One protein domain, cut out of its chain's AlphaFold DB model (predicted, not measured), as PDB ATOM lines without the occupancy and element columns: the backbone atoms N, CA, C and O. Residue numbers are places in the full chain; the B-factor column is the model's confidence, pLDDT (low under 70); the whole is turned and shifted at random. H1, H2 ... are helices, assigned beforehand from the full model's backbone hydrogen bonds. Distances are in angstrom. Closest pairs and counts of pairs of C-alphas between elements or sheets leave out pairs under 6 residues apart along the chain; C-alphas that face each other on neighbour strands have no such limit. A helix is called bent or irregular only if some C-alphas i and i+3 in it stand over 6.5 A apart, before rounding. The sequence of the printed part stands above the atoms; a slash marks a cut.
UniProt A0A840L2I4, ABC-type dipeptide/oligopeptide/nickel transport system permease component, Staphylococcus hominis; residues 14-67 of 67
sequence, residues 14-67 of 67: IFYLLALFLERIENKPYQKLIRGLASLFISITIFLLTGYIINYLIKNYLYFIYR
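Overview. This is residues 14 to 67 of the 67 residues of the protein "ABC-type dipeptide/oligopeptide/nickel transport system permease component" of Staphylococcus hominis (UniProt A0A840L2I4). A short helix, H1, folds back beside one end of a long helix, H2, in a lopsided helical hairpin; the rest of H2 sticks out alone as a long arm, residues 43 to 65. The printed part has 54 residues with two named helices, H1 then H2, and no named strand; its class is all helix. It is extended, with a radius of gyration of the C-alphas of 18.7 A, and spans 60 by 14 by 8 A, a rod.

Along the chain. H1, residues 14 to 26, begins at C-alpha 14 (8.894, -42.911, -17.793) and is 17.9 A long from first to last C-alpha. H2, residues 29 to 65, is 55.4 A long and ends at C-alpha 65 (-31.434, -37.081, -11.001). H2 is neither bent nor irregular, but only just: C-alphas 29 and 32 are 6.0 A apart.

Arrangement. H1 and H2 form a helical hairpin and touch, H2 with residues 31 to 39 alone. Their closest C-alphas, those of Tyr 16 and Ala 38, are 5.4 A apart. They run opposite ways at a shallow tilt of 18 degrees. Every O i to N i+4 pair is within hydrogen-bond range in H1, and 32 of 33 in H2.

Size, cuts and confidence. The two C-alphas farthest apart, those of Glu 26 and Arg 67, are 60.4 A apart. The link from H1 to H2 is tight, and the printed part has no cut. Mean pLDDT of the printed part is 82.0; residues 66 to 67 are under 70.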
ATOM      1  N   ILE A  14       7.588 -43.153 -17.163       88.25
ATOM      2  CA  ILE A  14       8.894 -42.911 -17.793       88.25
ATOM      3  C   ILE A  14      10.033 -43.324 -16.852       88.25
ATOM      4  O   ILE A  14      10.938 -44.047 -17.271       88.25
ATOM      5  N   PHE A  15       9.974 -42.933 -15.576       84.25
ATOM      6  CA  PHE A  15      10.970 -43.335 -14.581       84.25
ATOM      7  C   PHE A  15      11.008 -44.850 -14.370       84.25
ATOM      8  O   PHE A  15      12.091 -45.422 -14.255       84.25
ATOM      9  N   TYR A  16       9.852 -45.513 -14.367       84.62
ATOM     10  CA  TYR A  16       9.776 -46.968 -14.271       84.62
ATOM     11  C   TYR A  16      10.443 -47.664 -15.466       84.62
ATOM     12  O   TYR A  16      11.218 -48.604 -15.285       84.62
ATOM     13  N   LEU A  17      10.184 -47.183 -16.686       85.88
ATOM     14  CA  LEU A  17      10.801 -47.711 -17.904       85.88
ATOM     15  C   LEU A  17      12.314 -47.486 -17.916       85.88
ATOM     16  O   LEU A  17      13.067 -48.416 -18.195       85.88
ATOM     17  N   LEU A  18      12.772 -46.285 -17.554       84.19
ATOM     18  CA  LEU A  18      14.198 -45.990 -17.392       84.19
ATOM     19  C   LEU A  18      14.847 -46.942 -16.387       84.19
ATOM     20  O   LEU A  18      15.892 -47.513 -16.684       84.19
ATOM     21  N   ALA A  19      14.209 -47.182 -15.239       81.19
ATOM     22  CA  ALA A  19      14.713 -48.116 -14.238       81.19
ATOM     23  C   ALA A  19      14.827 -49.555 -14.777       81.19
ATOM     24  O   ALA A  19      15.803 -50.232 -14.463       81.19
ATOM     25  N   LEU A  20      13.890 -50.009 -15.621       80.81
ATOM     26  CA  LEU A  20      13.965 -51.314 -16.297       80.81
ATOM     27  C   LEU A  20      15.147 -51.409 -17.271       80.81
ATOM     28  O   LEU A  20      15.864 -52.411 -17.277       80.81
ATOM     29  N   PHE A  21      15.362 -50.378 -18.091       82.56
ATOM     30  CA  PHE A  21      16.500 -50.348 -19.012       82.56
ATOM     31  C   PHE A  21      17.827 -50.307 -18.255       82.56
ATOM     32  O   PHE A  21      18.741 -51.060 -18.586       82.56
ATOM     33  N   LEU A  22      17.914 -49.490 -17.204       77.44
ATOM     34  CA  LEU A  22      19.096 -49.411 -16.356       77.44
ATOM     35  C   LEU A  22      19.368 -50.736 -15.632       77.44
ATOM     36  O   LEU A  22      20.522 -51.154 -15.583       77.44
ATOM     37  N   GLU A  23      18.345 -51.429 -15.119       75.56
ATOM     38  CA  GLU A  23      18.508 -52.751 -14.492       75.56
ATOM     39  C   GLU A  23      19.138 -53.764 -15.443       75.56
ATOM     40  O   GLU A  23      20.058 -54.489 -15.068       75.56
ATOM     41  N   ARG A  24      18.704 -53.755 -16.705       75.69
ATOM     42  CA  ARG A  24      19.234 -54.655 -17.729       75.69
ATOM     43  C   ARG A  24      20.693 -54.368 -18.090       75.69
ATOM     44  O   ARG A  24      21.407 -55.298 -18.450       75.69
ATOM     45  N   ILE A  25      21.114 -53.104 -18.033       80.56
ATOM     46  CA  ILE A  25      22.462 -52.674 -18.437       80.56
ATOM     47  C   ILE A  25      23.459 -52.812 -17.283       80.56
ATOM     48  O   ILE A  25      24.584 -53.259 -17.481       80.56
ATOM     49  N   GLU A  26      23.055 -52.414 -16.080       78.06
ATOM     50  CA  GLU A  26      23.964 -52.193 -14.953       78.06
ATOM     51  C   GLU A  26      23.841 -53.246 -13.838       78.06
ATOM     52  O   GLU A  26      24.762 -53.373 -13.032       78.06
ATOM     53  N   ASN A  27      22.742 -54.013 -13.802       74.69
ATOM     54  CA  ASN A  27      22.483 -55.148 -12.903       74.69
ATOM     55  C   ASN A  27      22.876 -54.903 -11.429       74.69
ATOM     56  O   ASN A  27      23.437 -55.763 -10.745       74.69
ATOM     57  N   LYS A  28      22.609 -53.690 -10.939       76.69
ATOM     58  CA  LYS A  28      22.996 -53.219  -9.610       76.69
ATOM     59  C   LYS A  28      21.854 -53.396  -8.604       76.69
ATOM     60  O   LYS A  28      20.692 -53.142  -8.923       76.69
ATOM     61  N   PRO A  29      22.154 -53.746  -7.340       70.38
ATOM     62  CA  PRO A  29      21.136 -54.092  -6.341       70.38
ATOM     63  C   PRO A  29      20.167 -52.943  -6.018       70.38
ATOM     64  O   PRO A  29      18.996 -53.179  -5.724       70.38
ATOM     65  N   TYR A  30      20.614 -51.692  -6.130       72.62
ATOM     66  CA  TYR A  30      19.788 -50.509  -5.884       72.62
ATOM     67  C   TYR A  30      18.716 -50.258  -6.960       72.62
ATOM     68  O   TYR A  30      17.756 -49.531  -6.711       72.62
ATOM     69  N   GLN A  31      18.804 -50.890  -8.134       72.12
ATOM     70  CA  GLN A  31      17.803 -50.727  -9.196       72.12
ATOM     71  C   GLN A  31      16.481 -51.429  -8.864       72.12
ATOM     72  O   GLN A  31      15.414 -50.919  -9.212       72.12
ATOM     73  N   LYS A  32      16.523 -52.524  -8.091       77.12
ATOM     74  CA  LYS A  32      15.310 -53.173  -7.563       77.12
ATOM     75  C   LYS A  32      14.525 -52.253  -6.630       77.12
ATOM     76  O   LYS A  32      13.298 -52.206  -6.715       77.12
ATOM     77  N   LEU A  33      15.219 -51.490  -5.781       80.38
ATOM     78  CA  LEU A  33      14.594 -50.499  -4.899       80.38
ATOM     79  C   LEU A  33      13.931 -49.375  -5.704       80.38
ATOM     80  O   LEU A  33      12.782 -49.033  -5.441       80.38
ATOM     81  N   ILE A  34      14.618 -48.853  -6.723       80.25
ATOM     82  CA  ILE A  34      14.081 -47.797  -7.594       80.25
ATOM     83  C   ILE A  34      12.833 -48.288  -8.344       80.25
ATOM     84  O   ILE A  34      11.832 -47.575  -8.391       80.25
ATOM     85  N   ARG A  35      12.834 -49.526  -8.863       79.62
ATOM     86  CA  ARG A  35      11.641 -50.136  -9.480       79.62
ATOM     87  C   ARG A  35      10.485 -50.295  -8.500       79.62
ATOM     88  O   ARG A  35       9.347 -50.024  -8.879       79.62
ATOM     89  N   GLY A  36      10.762 -50.739  -7.275       82.94
ATOM     90  CA  GLY A  36       9.745 -50.884  -6.232       82.94
ATOM     91  C   GLY A  36       9.110 -49.545  -5.857       82.94
ATOM     92  O   GLY A  36       7.891 -49.436  -5.763       82.94
ATOM     93  N   LEU A  37       9.918 -48.492  -5.727       84.12
ATOM     94  CA  LEU A  37       9.416 -47.141  -5.482       84.12
ATOM     95  C   LEU A  37       8.594 -46.622  -6.666       84.12
ATOM     96  O   LEU A  37       7.495 -46.104  -6.472       84.12
ATOM     97  N   ALA A  38       9.073 -46.805  -7.896       82.38
ATOM     98  CA  ALA A  38       8.344 -46.384  -9.086       82.38
ATOM     99  C   ALA A  38       6.995 -47.114  -9.233       82.38
ATOM    100  O   ALA A  38       5.996 -46.480  -9.575       82.38
ATOM    101  N   SER A  39       6.919 -48.414  -8.915       84.06
ATOM    102  CA  SER A  39       5.646 -49.150  -8.957       84.06
ATOM    103  C   SER A  39       4.656 -48.675  -7.888       84.06
ATOM    104  O   SER A  39       3.460 -48.561  -8.172       84.06
ATOM    105  N   LEU A  40       5.137 -48.329  -6.689       87.19
ATOM    106  CA  LEU A  40       4.317 -47.716  -5.642       87.19
ATOM    107  C   LEU A  40       3.739 -46.375  -6.107       87.19
ATOM    108  O   LEU A  40       2.534 -46.155  -5.992       87.19
ATOM    109  N   PHE A  41       4.562 -45.510  -6.706       85.31
ATOM    110  CA  PHE A  41       4.106 -44.227  -7.251       85.31
ATOM    111  C   PHE A  41       3.060 -44.394  -8.357       85.31
ATOM    112  O   PHE A  41       2.039 -43.700  -8.349       85.31
ATOM    113  N   ILE A  42       3.262 -45.338  -9.280       86.69
ATOM    114  CA  ILE A  42       2.278 -45.662 -10.322       86.69
ATOM    115  C   ILE A  42       0.951 -46.096  -9.683       86.69
ATOM    116  O   ILE A  42      -0.105 -45.585 -10.053       86.69
ATOM    117  N   SER A  43       1.004 -46.969  -8.675       88.81
ATOM    118  CA  SER A  43      -0.184 -47.496  -7.989       88.81
ATOM    119  C   SER A  43      -0.984 -46.394  -7.284       88.81
ATOM    120  O   SER A  43      -2.202 -46.312  -7.440       88.81
ATOM    121  N   ILE A  44      -0.299 -45.492  -6.571       88.31
ATOM    122  CA  ILE A  44      -0.919 -44.324  -5.921       88.31
ATOM    123  C   ILE A  44      -1.600 -43.431  -6.961       88.31
ATOM    124  O   ILE A  44      -2.718 -42.956  -6.758       88.31
ATOM    125  N   THR A  45      -0.951 -43.221  -8.103       87.50
ATOM    126  CA  THR A  45      -1.483 -42.340  -9.144       87.50
ATOM    127  C   THR A  45      -2.722 -42.942  -9.820       87.50
ATOM    128  O   THR A  45      -3.689 -42.223 -10.072       87.50
ATOM    129  N   ILE A  46      -2.751 -44.264 -10.032       88.19
ATOM    130  CA  ILE A  46      -3.936 -44.998 -10.516       88.19
ATOM    131  C   ILE A  46      -5.096 -44.883  -9.520       88.19
ATOM    132  O   ILE A  46      -6.242 -44.661  -9.923       88.19
ATOM    133  N   PHE A  47      -4.806 -44.994  -8.222       88.62
ATOM    134  CA  PHE A  47      -5.812 -44.847  -7.175       88.62
ATOM    135  C   PHE A  47      -6.452 -43.450  -7.198       88.62
ATOM    136  O   PHE A  47      -7.678 -43.324  -7.207       88.62
ATOM    137  N   LEU A  48      -5.634 -42.398  -7.313       86.25
ATOM    138  CA  LEU A  48      -6.109 -41.014  -7.430       86.25
ATOM    139  C   LEU A  48      -6.944 -40.780  -8.698       86.25
ATOM    140  O   LEU A  48      -7.976 -40.107  -8.638       86.25
ATOM    141  N   LEU A  49      -6.534 -41.351  -9.835       86.25
ATOM    142  CA  LEU A  49      -7.281 -41.286 -11.098       86.25
ATOM    143  C   LEU A  49      -8.657 -41.938 -10.973       86.25
ATOM    144  O   LEU A  49      -9.665 -41.338 -11.344       86.25
ATOM    145  N   THR A  50      -8.703 -43.139 -10.400       88.12
ATOM    146  CA  THR A  50      -9.948 -43.881 -10.183       88.12
ATOM    147  C   THR A  50     -10.902 -43.096  -9.285       88.12
ATOM    148  O   THR A  50     -12.065 -42.904  -9.637       88.12
ATOM    149  N   GLY A  51     -10.400 -42.558  -8.167       88.00
ATOM    150  CA  GLY A  51     -11.191 -41.717  -7.269       88.00
ATOM    151  C   GLY A  51     -11.743 -40.464  -7.958       88.00
ATOM    152  O   GLY A  51     -12.906 -40.109  -7.765       88.00
ATOM    153  N   TYR A  52     -10.944 -39.823  -8.816       86.25
ATOM    154  CA  TYR A  52     -11.399 -38.674  -9.595       86.25
ATOM    155  C   TYR A  52     -12.523 -39.043 -10.576       86.25
ATOM    156  O   TYR A  52     -13.527 -38.333 -10.643       86.25
ATOM    157  N   ILE A  53     -12.381 -40.153 -11.311       87.81
ATOM    158  CA  ILE A  53     -13.388 -40.628 -12.275       87.81
ATOM    159  C   ILE A  53     -14.701 -40.958 -11.561       87.81
ATOM    160  O   ILE A  53     -15.760 -40.514 -12.000       87.81
ATOM    161  N   ILE A  54     -14.639 -41.673 -10.435       90.38
ATOM    162  CA  ILE A  54     -15.823 -42.011  -9.635       90.38
ATOM    163  C   ILE A  54     -16.529 -40.737  -9.161       90.38
ATOM    164  O   ILE A  54     -17.738 -40.605  -9.332       90.38
ATOM    165  N   ASN A  55     -15.785 -39.767  -8.622       88.50
ATOM    166  CA  ASN A  55     -16.360 -38.499  -8.175       88.50
ATOM    167  C   ASN A  55     -17.019 -37.721  -9.328       88.50
ATOM    168  O   ASN A  55     -18.102 -37.159  -9.167       88.50
ATOM    169  N   TYR A  56     -16.389 -37.712 -10.507       87.69
ATOM    170  CA  TYR A  56     -16.960 -37.098 -11.704       87.69
ATOM    171  C   TYR A  56     -18.274 -37.777 -12.123       87.69
ATOM    172  O   TYR A  56     -19.266 -37.087 -12.364       87.69
ATOM    173  N   LEU A  57     -18.309 -39.113 -12.145       89.06
ATOM    174  CA  LEU A  57     -19.508 -39.888 -12.473       89.06
ATOM    175  C   LEU A  57     -20.635 -39.654 -11.463       89.06
ATOM    176  O   LEU A  57     -21.761 -39.396 -11.876       89.06
ATOM    177  N   ILE A  58     -20.337 -39.678 -10.160       90.44
ATOM    178  CA  ILE A  58     -21.327 -39.421  -9.101       90.44
ATOM    179  C   ILE A  58     -21.911 -38.016  -9.242       90.44
ATOM    180  O   ILE A  58     -23.129 -37.858  -9.193       90.44
ATOM    181  N   LYS A  59     -21.073 -36.994  -9.465       88.38
ATOM    182  CA  LYS A  59     -21.553 -35.622  -9.691       88.38
ATOM    183  C   LYS A  59     -22.497 -35.532 -10.884       88.38
ATOM    184  O   LYS A  59     -23.544 -34.905 -10.767       88.38
ATOM    185  N   ASN A  60     -22.139 -36.151 -12.008       85.56
ATOM    186  CA  ASN A  60     -22.979 -36.129 -13.204       85.56
ATOM    187  C   ASN A  60     -24.278 -36.920 -13.014       85.56
ATOM    188  O   ASN A  60     -25.330 -36.484 -13.469       85.56
ATOM    189  N   TYR A  61     -24.221 -38.052 -12.313       85.31
ATOM    190  CA  TYR A  61     -25.394 -38.866 -12.011       85.31
ATOM    191  C   TYR A  61     -26.372 -38.134 -11.083       85.31
ATOM    192  O   TYR A  61     -27.566 -38.079 -11.360       85.31
ATOM    193  N   LEU A  62     -25.867 -37.492 -10.025       76.81
ATOM    194  CA  LEU A  62     -26.681 -36.658  -9.139       76.81
ATOM    195  C   LEU A  62     -27.277 -35.460  -9.885       76.81
ATOM    196  O   LEU A  62     -28.458 -35.175  -9.728       76.81
ATOM    197  N   TYR A  63     -26.495 -34.789 -10.731       79.62
ATOM    198  CA  TYR A  63     -27.001 -33.693 -11.556       79.62
ATOM    199  C   TYR A  63     -28.135 -34.139 -12.491       79.62
ATOM    200  O   TYR A  63     -29.085 -33.393 -12.696       79.62
ATOM    201  N   PHE A  64     -28.053 -35.356 -13.031       73.81
ATOM    202  CA  PHE A  64     -29.101 -35.927 -13.873       73.81
ATOM    203  C   PHE A  64     -30.383 -36.260 -13.093       73.81
ATOM    204  O   PHE A  64     -31.467 -36.083 -13.628       73.81
ATOM    205  N   ILE A  65     -30.274 -36.721 -11.842       72.62
ATOM    206  CA  ILE A  65     -31.434 -37.081 -11.001       72.62
ATOM    207  C   ILE A  65     -32.173 -35.855 -10.455       72.62
ATOM    208  O   ILE A  65     -33.390 -35.889 -10.309       72.62
ATOM    209  N   TYR A  66     -31.445 -34.794 -10.104       67.81
ATOM    210  CA  TYR A  66     -32.015 -33.585  -9.496       67.81
ATOM    211  C   TYR A  66     -32.447 -32.520 -10.522       67.81
ATOM    212  O   TYR A  66     -32.731 -31.383 -10.137       67.81
ATOM    213  N   ARG A  67     -32.479 -32.872 -11.810       52.34
ATOM    214  CA  ARG A  67     -32.980 -32.040 -12.907       52.34
ATOM    215  C   ARG A  67     -34.354 -32.524 -13.352       52.34
ATOM    216  O   ARG A  67     -35.175 -31.643 -13.682       52.34
TER     217      ARG A  67